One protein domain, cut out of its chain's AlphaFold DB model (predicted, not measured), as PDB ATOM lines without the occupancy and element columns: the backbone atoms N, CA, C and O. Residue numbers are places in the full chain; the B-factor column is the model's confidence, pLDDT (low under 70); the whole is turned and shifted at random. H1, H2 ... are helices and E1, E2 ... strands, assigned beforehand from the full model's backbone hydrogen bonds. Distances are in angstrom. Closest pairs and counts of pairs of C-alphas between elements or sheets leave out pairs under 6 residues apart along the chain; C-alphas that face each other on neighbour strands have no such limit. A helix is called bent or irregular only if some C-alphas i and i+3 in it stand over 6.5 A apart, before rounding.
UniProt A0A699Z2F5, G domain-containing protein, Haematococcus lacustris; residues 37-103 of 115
ATOM      1  N   TRP A  37      32.637  26.282 113.720       88.31
ATOM      2  CA  TRP A  37      32.758  25.092 112.887       88.31
ATOM      3  C   TRP A  37      32.370  25.436 111.447       88.31
ATOM      4  O   TRP A  37      31.218  25.772 111.170       88.31
ATOM      5  N   LYS A  38      33.335  25.406 110.524       88.31
ATOM      6  CA  LYS A  38      33.162  25.894 109.150       88.31
ATOM      7  C   LYS A  38      33.630  24.867 108.117       88.31
ATOM      8  O   LYS A  38      34.560  24.099 108.376       88.31
ATOM      9  N   PRO A  39      33.025  24.860 106.917       91.38
ATOM     10  CA  PRO A  39      33.478  24.008 105.834       91.38
ATOM     11  C   PRO A  39      34.718  24.592 105.147       91.38
ATOM     12  O   PRO A  39      34.798  25.788 104.869       91.38
ATOM     13  N   ARG A  40      35.654  23.718 104.788       92.50
ATOM     14  CA  ARG A  40      36.784  23.977 103.894       92.50
ATOM     15  C   ARG A  40      36.631  23.072 102.675       92.50
ATOM     16  O   ARG A  40      36.559  21.851 102.811       92.50
ATOM     17  N   ASN A  41      36.544  23.661 101.485       94.44
ATOM     18  CA  ASN A  41      36.497  22.888 100.245       94.44
ATOM     19  C   ASN A  41      37.926  22.539  99.820       94.44
ATOM     20  O   ASN A  41      38.786  23.413  99.740       94.44
ATOM     21  N   VAL A  42      38.159  21.267  99.526       95.25
ATOM     22  CA  VAL A  42      39.438  20.727  99.079       95.25
ATOM     23  C   VAL A  42      39.206  20.045  97.743       95.25
ATOM     24  O   VAL A  42      38.344  19.181  97.617       95.25
ATOM     25  N   THR A  43      39.969  20.435  96.729       95.50
ATOM     26  CA  THR A  43      40.001  19.702  95.462       95.50
ATOM     27  C   THR A  43      41.173  18.737  95.492       95.50
ATOM     28  O   THR A  43      42.296  19.150  95.773       95.50
ATOM     29  N   VAL A  44      40.917  17.481  95.148       93.88
ATOM     30  CA  VAL A  44      41.946  16.458  94.960       93.88
ATOM     31  C   VAL A  44      41.863  15.883  93.552       93.88
ATOM     32  O   VAL A  44      40.785  15.822  92.951       93.88
ATOM     33  N   THR A  45      43.009  15.478  93.023       92.94
ATOM     34  CA  THR A  45      43.123  14.827  91.719       92.94
ATOM     35  C   THR A  45      43.997  13.592  91.826       92.94
ATOM     36  O   THR A  45      44.955  13.569  92.599       92.94
ATOM     37  N   GLY A  46      43.691  12.585  91.026       90.50
ATOM     38  CA  GLY A  46      44.460  11.353  90.959       90.50
ATOM     39  C   GLY A  46      44.185  10.600  89.669       90.50
ATOM     40  O   GLY A  46      43.396  11.039  88.830       90.50
ATOM     41  N   ASP A  47      44.858   9.474  89.513       91.06
ATOM     42  CA  ASP A  47      44.864   8.658  88.304       91.06
ATOM     43  C   ASP A  47      44.490   7.192  88.568       91.06
ATOM     44  O   ASP A  47      44.519   6.372  87.652       91.06
ATOM     45  N   ALA A  48      44.143   6.850  89.810       86.06
ATOM     46  CA  ALA A  48      43.935   5.475  90.230       86.06
ATOM     47  C   ALA A  48      42.957   5.382  91.409       86.06
ATOM     48  O   ALA A  48      42.957   6.216  92.314       86.06
ATOM     49  N   TRP A  49      42.128   4.338  91.398       85.31
ATOM     50  CA  TRP A  49      41.196   4.020  92.487       85.31
ATOM     51  C   TRP A  49      41.775   3.031  93.500       85.31
ATOM     52  O   TRP A  49      41.310   2.968  94.633       85.31
ATOM     53  N   ASP A  50      42.774   2.247  93.094       84.50
ATOM     54  CA  ASP A  50      43.370   1.161  93.874       84.50
ATOM     55  C   ASP A  50      44.610   1.589  94.675       84.50
ATOM     56  O   ASP A  50      45.183   0.775  95.398       84.50
ATOM     57  N   ARG A  51      45.008   2.864  94.575       85.56
ATOM     58  CA  ARG A  51      46.054   3.491  95.391       85.56
ATOM     59  C   ARG A  51      45.652   4.898  95.807       85.56
ATOM     60  O   ARG A  51      44.880   5.566  95.121       85.56
ATOM     61  N   SER A  52      46.219   5.361  96.913       86.62
ATOM     62  CA  SER A  52      46.061   6.755  97.334       86.62
ATOM     63  C   SER A  52      47.070   7.642  96.615       86.62
ATOM     64  O   SER A  52      48.252   7.311  96.560       86.62
ATOM     65  N   THR A  53      46.623   8.776  96.076       87.88
ATOM     66  CA  THR A  53      47.498   9.752  95.397       87.88
ATOM     67  C   THR A  53      47.725  10.999  96.243       87.88
ATOM     68  O   THR A  53      48.810  11.580  96.231       87.88
ATOM     69  N   VAL A  54      46.714  11.403  97.013       92.56
ATOM     70  CA  VAL A  54      46.727  12.630  97.809       92.56
ATOM     71  C   VAL A  54      46.243  12.337  99.219       92.56
ATOM     72  O   VAL A  54      45.224  11.678  99.411       92.56
ATOM     73  N   ASP A  55      46.934  12.902 100.203       93.50
ATOM     74  CA  ASP A  55      46.461  12.959 101.581       93.50
ATOM     75  C   ASP A  55      45.809  14.315 101.855       93.50
ATOM     76  O   ASP A  55      46.385  15.371 101.569       93.50
ATOM     77  N   VAL A  56      44.636  14.293 102.487       95.50
ATOM     78  CA  VAL A  56      44.012  15.473 103.097       95.50
ATOM     79  C   VAL A  56      44.413  15.514 104.567       95.50
ATOM     80  O   VAL A  56      43.914  14.741 105.383       95.50
ATOM     81  N   HIS A  57      45.341  16.403 104.905       95.44
ATOM     82  CA  HIS A  57      45.912  16.549 106.239       95.44
ATOM     83  C   HIS A  57      45.149  17.592 107.064       95.44
ATOM     84  O   HIS A  57      44.971  18.734 106.632       95.44
ATOM     85  N   ILE A  58      44.727  17.192 108.266       95.56
ATOM     86  CA  ILE A  58      44.020  18.003 109.257       95.56
ATOM     87  C   ILE A  58      44.948  18.175 110.459       95.56
ATOM     88  O   ILE A  58      45.238  17.215 111.182       95.56
ATOM     89  N   ALA A  59      45.416  19.405 110.671       93.94
ATOM     90  CA  ALA A  59      46.406  19.706 111.697       93.94
ATOM     91  C   ALA A  59      45.952  19.233 113.091       93.94
ATOM     92  O   ALA A  59      44.841  19.528 113.530       93.94
ATOM     93  N   GLY A  60      46.822  18.488 113.777       90.94
ATOM     94  CA  GLY A  60      46.582  17.984 115.133       90.94
ATOM     95  C   GLY A  60      45.686  16.745 115.238       90.94
ATOM     96  O   GLY A  60      45.527  16.231 116.341       90.94
ATOM     97  N   LEU A  61      45.121  16.244 114.130       91.12
ATOM     98  CA  LEU A  61      44.293  15.030 114.125       91.12
ATOM     99  C   LEU A  61      44.900  13.899 113.288       91.12
ATOM    100  O   LEU A  61      44.859  12.746 113.705       91.12
ATOM    101  N   GLY A  62      45.451  14.220 112.115       93.06
ATOM    102  CA  GLY A  62      46.009  13.231 111.192       93.06
ATOM    103  C   GLY A  62      45.671  13.545 109.740       93.06
ATOM    104  O   GLY A  62      45.494  14.705 109.368       93.06
ATOM    105  N   TRP A  63      45.591  12.518 108.898       93.25
ATOM    106  CA  TRP A  63      45.255  12.675 107.485       93.25
ATOM    107  C   TRP A  63      44.285  11.600 107.002       93.25
ATOM    108  O   TRP A  63      44.171  10.528 107.593       93.25
ATOM    109  N   VAL A  64      43.598  11.906 105.906       91.19
ATOM    110  CA  VAL A  64      42.784  10.956 105.149       91.19
ATOM    111  C   VAL A  64      43.457  10.739 103.803       91.19
ATOM    112  O   VAL A  64      43.592  11.687 103.030       91.19
ATOM    113  N   ALA A  65      43.887   9.506 103.542       91.38
ATOM    114  CA  ALA A  65      44.434   9.112 102.251       91.38
ATOM    115  C   ALA A  65      43.299   8.948 101.230       91.38
ATOM    116  O   ALA A  65      42.282   8.315 101.523       91.38
ATOM    117  N   VAL A  66      43.446   9.558 100.053       91.06
ATOM    118  CA  VAL A  66      42.417   9.577  99.010       91.06
ATOM    119  C   VAL A  66      42.947   8.938  97.731       91.06
ATOM    120  O   VAL A  66      43.902   9.427  97.124       91.06
ATOM    121  N   GLY A  67      42.282   7.862  97.308       90.75
ATOM    122  CA  GLY A  67      42.392   7.287  95.967       90.75
ATOM    123  C   GLY A  67      41.236   7.765  95.096       90.75
ATOM    124  O   GLY A  67      40.069   7.592  95.450       90.75
ATOM    125  N   VAL A  68      41.551   8.409  93.976       90.19
ATOM    126  CA  VAL A  68      40.570   8.891  93.001       90.19
ATOM    127  C   VAL A  68      41.168   8.813  91.604       90.19
ATOM    128  O   VAL A  68      42.331   9.157  91.413       90.19
ATOM    129  N   SER A  69      40.368   8.422  90.615       91.75
ATOM    130  CA  SER A  69      40.708   8.612  89.202       91.75
ATOM    131  C   SER A  69      39.931   9.808  88.657       91.75
ATOM    132  O   SER A  69      38.706   9.758  88.545       91.75
ATOM    133  N   GLY A  70      40.628  10.894  88.329       92.56
ATOM    134  CA  GLY A  70      40.043  12.166  87.906       92.56
ATOM    135  C   GLY A  70      40.091  13.234  89.001       92.56
ATOM    136  O   GLY A  70      41.063  13.326  89.748       92.56
ATOM    137  N   ARG A  71      39.054  14.079  89.075       93.81
ATOM    138  CA  ARG A  71      38.958  15.212  90.012       93.81
ATOM    139  C   ARG A  71      37.795  15.015  90.978       93.81
ATOM    140  O   ARG A  71      36.661  14.842  90.541       93.81
ATOM    141  N   ALA A  72      38.057  15.147  92.275       92.50
ATOM    142  CA  ALA A  72      37.032  15.154  93.313       92.50
ATOM    143  C   ALA A  72      37.074  16.448  94.132       92.50
ATOM    144  O   ALA A  72      38.136  17.024  94.381       92.50
ATOM    145  N   GLN A  73      35.896  16.901  94.560       94.62
ATOM    146  CA  GLN A  73      35.744  18.009  95.497       94.62
ATOM    147  C   GLN A  73      35.228  17.468  96.824       94.62
ATOM    148  O   GLN A  73      34.140  16.900  96.896       94.62
ATOM    149  N   LEU A  74      36.020  17.653  97.871       92.75
ATOM    150  CA  LEU A  74      35.727  17.221  99.227       92.75
ATOM    151  C   LEU A  74      35.429  18.444 100.088       92.75
ATOM    152  O   LEU A  74      36.038  19.500  99.923       92.75
ATOM    153  N   ARG A  75      34.505  18.302 101.036       93.00
ATOM    154  CA  ARG A  75      34.217  19.338 102.030       93.00
ATOM    155  C   ARG A  75      34.611  18.830 103.406       93.00
ATOM    156  O   ARG A  75      33.948  17.958 103.958       93.00
ATOM    157  N   VAL A  76      35.680  19.394 103.951       92.75
ATOM    158  CA  VAL A  76      36.176  19.079 105.290       92.75
ATOM    159  C   VAL A  76      35.628  20.116 106.250       92.75
ATOM    160  O   VAL A  76      35.890  21.305 106.095       92.75
ATOM    161  N   TRP A  77      34.855  19.684 107.235       90.50
ATOM    162  CA  TRP A  77      34.397  20.577 108.290       90.50
ATOM    163  C   TRP A  77      35.392  20.560 109.443       90.50
ATOM    164  O   TRP A  77      35.798  19.488 109.891       90.50
ATOM    165  N   THR A  78      35.810  21.743 109.884       91.94
ATOM    166  CA  THR A  78      36.732  21.898 111.010       91.94
ATOM    167  C   THR A  78      36.560  23.265 111.680       91.94
ATOM    168  O   THR A  78      35.822  24.122 111.187       91.94
ATOM    169  N   PHE A  79      37.227  23.482 112.812       91.25
ATOM    170  CA  PHE A  79      37.294  24.794 113.451       91.25
ATOM    171  C   PHE A  79      38.147  25.763 112.633       91.25
ATOM    172  O   PHE A  79      39.119  25.360 111.998       91.25
ATOM    173  N   ASP A  80      37.800  27.050 112.667       87.25
ATOM    174  CA  ASP A  80      38.435  28.076 111.827       87.25
ATOM    175  C   ASP A  80      39.970  28.132 111.960       87.25
ATOM    176  O   ASP A  80      40.662  28.326 110.963       87.25
ATOM    177  N   SER A  81      40.495  27.876 113.163       88.25
ATOM    178  CA  SER A  81      41.930  27.851 113.478       88.25
ATOM    179  C   SER A  81      42.676  26.594 113.011       88.25
ATOM    180  O   SER A  81      43.905  26.563 113.065       88.25
ATOM    181  N   VAL A  82      41.976  25.548 112.567       93.19
ATOM    182  CA  VAL A  82      42.597  24.278 112.178       93.19
ATOM    183  C   VAL A  82      42.943  24.301 110.694       93.19
ATOM    184  O   VAL A  82      42.071  24.424 109.830       93.19
ATOM    185  N   ALA A  83      44.229  24.131 110.393       94.12
ATOM    186  CA  ALA A  83      44.709  24.058 109.022       94.12
ATOM    187  C   ALA A  83      44.297  22.737 108.350       94.12
ATOM    188  O   ALA A  83      44.500  21.648 108.897       94.12
ATOM    189  N   VAL A  84      43.764  22.852 107.129       95.62
ATOM    190  CA  VAL A  84      43.499  21.733 106.218       95.62
ATOM    191  C   VAL A  84      44.378  21.919 104.991       95.62
ATOM    192  O   VAL A  84      44.283  22.935 104.306       95.62
ATOM    193  N   THR A  85      45.247  20.950 104.731       95.56
ATOM    194  CA  THR A  85      46.245  21.001 103.651       95.56
ATOM    195  C   THR A  85      46.207  19.716 102.843       95.56
ATOM    196  O   THR A  85      45.780  18.677 103.345       95.56
ATOM    197  N   THR A  86      46.641  19.775 101.589       95.12
ATOM    198  CA  THR A  86      46.843  18.585 100.761       95.12
ATOM    199  C   THR A  86      48.328  18.331 100.572       95.12
ATOM    200  O   THR A  86      49.128  19.264 100.494       95.12
ATOM    201  N   ARG A  87      48.705  17.058 100.507       93.56
ATOM    202  CA  ARG A  87      50.071  16.624 100.194       93.56
ATOM    203  C   ARG A  87      50.042  15.328  99.393       93.56
ATOM    204  O   ARG A  87      49.005  14.676  99.317       93.56
ATOM    205  N   GLN A  88      51.182  14.958  98.818       91.75
ATOM    206  CA  GLN A  88      51.352  13.637  98.211       91.75
ATOM    207  C   GLN A  88      51.106  12.545  99.256       91.75
ATOM    208  O   GLN A  88      51.483  12.718 100.419       91.75
ATOM    209  N   ALA A  89      50.452  11.461  98.840       91.06
ATOM    210  CA  ALA A  89      50.119  10.365  99.738       91.06
ATOM    211  C   ALA A  89      51.381   9.786 100.392       91.06
ATOM    212  O   ALA A  89      52.314   9.381  99.700       91.06
ATOM    213  N   LEU A  90      51.400   9.724 101.726       89.62
ATOM    214  CA  LEU A  90      52.518   9.121 102.459       89.62
ATOM    215  C   LEU A  90      52.561   7.598 102.317       89.62
ATOM    216  O   LEU A  90      53.627   7.002 102.438       89.62
ATOM    217  N   MET A  91      51.404   6.970 102.095       87.38
ATOM    218  CA  MET A  91      51.274   5.514 101.981       87.38
ATOM    219  C   MET A  91      50.386   5.141 100.784       87.38
ATOM    220  O   MET A  91      49.222   4.782 100.971       87.38
ATOM    221  N   PRO A  92      50.902   5.231  99.544       83.81
ATOM    222  CA  PRO A  92      50.100   5.004  98.341       83.81
ATOM    223  C   PRO A  92      49.498   3.592  98.258       83.81
ATOM    224  O   PRO A  92      48.334   3.443  97.884       83.81
ATOM    225  N   ASP A  93      50.257   2.573  98.668       84.62
ATOM    226  CA  ASP A  93      49.926   1.159  98.425       84.62
ATOM    227  C   ASP A  93      49.025   0.520  99.494       84.62
ATOM    228  O   ASP A  93      48.465  -0.558  99.284       84.62
ATOM    229  N   TYR A  94      48.807   1.206 100.619       78.69
ATOM    230  CA  TYR A  94      48.015   0.692 101.745       78.69
ATOM    231  C   TYR A  94      46.513   0.596 101.441       78.69
ATOM    232  O   TYR A  94      45.761  -0.037 102.183       78.69
ATOM    233  N   ALA A  95      46.063   1.172 100.323       74.19
ATOM    234  CA  ALA A  95      44.695   1.003  99.842       74.19
ATOM    235  C   ALA A  95      44.330  -0.482  99.658       74.19
ATOM    236  O   ALA A  95      43.197  -0.868  99.933       74.19
ATOM    237  N   ARG A  96      45.291  -1.335  99.278       75.56
ATOM    238  CA  ARG A  96      45.076  -2.784  99.115       75.56
ATOM    239  C   ARG A  96      44.736  -3.473 100.437       75.56
ATOM    240  O   ARG A  96      43.852  -4.327 100.472       75.56
ATOM    241  N   ASP A  97      45.381  -3.053 101.520       75.69
ATOM    242  CA  ASP A  97      45.179  -3.620 102.855       75.69
ATOM    243  C   ASP A  97      43.916  -3.077 103.531       75.69
ATOM    244  O   ASP A  97      43.211  -3.819 104.222       75.69
ATOM    245  N   PHE A  98      43.598  -1.797 103.312       68.75
ATOM    246  CA  PHE A  98      42.416  -1.150 103.887       68.75
ATOM    247  C   PHE A  98      41.118  -1.460 103.134       68.75
ATOM    248  O   PHE A  98      40.053  -1.469 103.746       68.75
ATOM    249  N   CYS A  99      41.178  -1.753 101.833       68.00
ATOM    250  CA  CYS A  99      40.002  -2.070 101.018       68.00
ATOM    251  C   CYS A  99      39.760  -3.578 100.855       68.00
ATOM    252  O   CYS A  99      38.930  -3.984 100.039       68.00
ATOM    253  N   ARG A 100      40.459  -4.429 101.617       73.62
ATOM    254  CA  ARG A 100      40.226  -5.877 101.572       73.62
ATOM    255  C   ARG A 100      38.814  -6.228 102.074       73.62
ATOM    256  O   ARG A 100      38.360  -5.665 103.081       73.62
ATOM    257  N   PRO A 101      38.120  -7.188 101.435       68.00
ATOM    258  CA  PRO A 101      36.835  -7.681 101.917       68.00
ATOM    259  C   PRO A 101      36.935  -8.110 103.389       68.00
ATOM    260  O   PRO A 101      37.815  -8.888 103.751       68.00
ATOM    261  N   GLY A 102      36.059  -7.578 104.245       67.00
ATOM    262  CA  GLY A 102      36.041  -7.878 105.684       67.00
ATOM    263  C   GLY A 102      36.720  -6.845 106.592       67.00
ATOM    264  O   GLY A 102      36.390  -6.805 107.772       67.00
ATOM    265  N   PHE A 103      37.593  -5.967 106.080       63.47
ATOM    266  CA  PHE A 103      38.203  -4.900 106.897       63.47
ATOM    267  C   PHE A 103      37.259  -3.707 107.096       63.47
ATOM    268  O   PHE A 103      37.161  -3.161 108.190       63.47
TER     269      PHE A 103
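AT A GLANCE: This is residues 37 to 103 of the 115 residues of the protein "G domain-containing protein" of Haematococcus lacustris (UniProt A0A699Z2F5). A long antiparallel ribbon of two strands, E1 and E4, lies over one face of a small three-stranded sheet, E3 - E2 - E5, so that two layers stand partly face to face with few close contacts between them. A short, irregular helix, H1, lies at one end of the body beyond the sheet's edge strand E3, followed by the last residues, 99 to 103. The 67 printed residues hold five named strands and then one named helix, in the order E1 E2 E3 E4 E5 H1; both sheets are antiparallel and the class is mostly strand. The whole is only just compact, close to loose, with a radius of gyration of the C-alphas of 12.6 A and spans of 36 by 24 by 20 A.

HOW THE PARTS SIT: Start with E1, residues 37 to 48, and look across to E4, residues 68 to 79: they are antiparallel at 161 degrees, with N 40 and O 76 2.8 A apart, within hydrogen-bond range. E4 bends by 89 degrees at residue 71. Next find E2, residues 54 to 58, whose closest C-alpha to E1 joins Val 44 and Val 54, 6.8 A apart. E2 forms a hairpin with E3, residues 62 to 66, at 153 degrees; N 58 and O 62 are within hydrogen-bond range at 2.8 A. E3 and E4 meet only through their link. On the other side of E2 is E5, residues 84 to 88, antiparallel at 151 degrees, with N 57 and O 85 within range at 2.8 A. The closest C-alphas of E1 and E5 are those of Arg 40 and Val 84, 7.5 A apart. H1, residues 92 to 98, only grazes this sheet, with its residues 92 to 95, and is apart from E1 and E4. In its backbone 1 of 3 O i to N i+4 pairs and 2 of 4 O i to N i+3 pairs are within hydrogen-bond range.

IN THESE COORDINATES: Find C-alpha 37 at (32.758, 25.092, 112.887); from there E1 runs 32.0 A to C-alpha 48. E2 then covers 12.9 A and E3 13.2 A. E4 begins at C-alpha 68, at (40.570, 8.891, 93.001), and ends 26.1 A away at C-alpha 79. E5 covers 13.8 A. H1 covers 11.3 A and ends at C-alpha 98, at (42.416, -1.150, 103.887); it is irregular, but only just, as C-alphas 92 and 95 are 6.9 A apart.

THE WHOLE: The two C-alphas farthest apart are those of Ser 81 and Pro 101, at 37.7 A. The printed part has no cut, and its five links between named elements are tight. Mean pLDDT of the printed part is 88.4; look for values under 70 at residues 98 to 99 and 101 to 103.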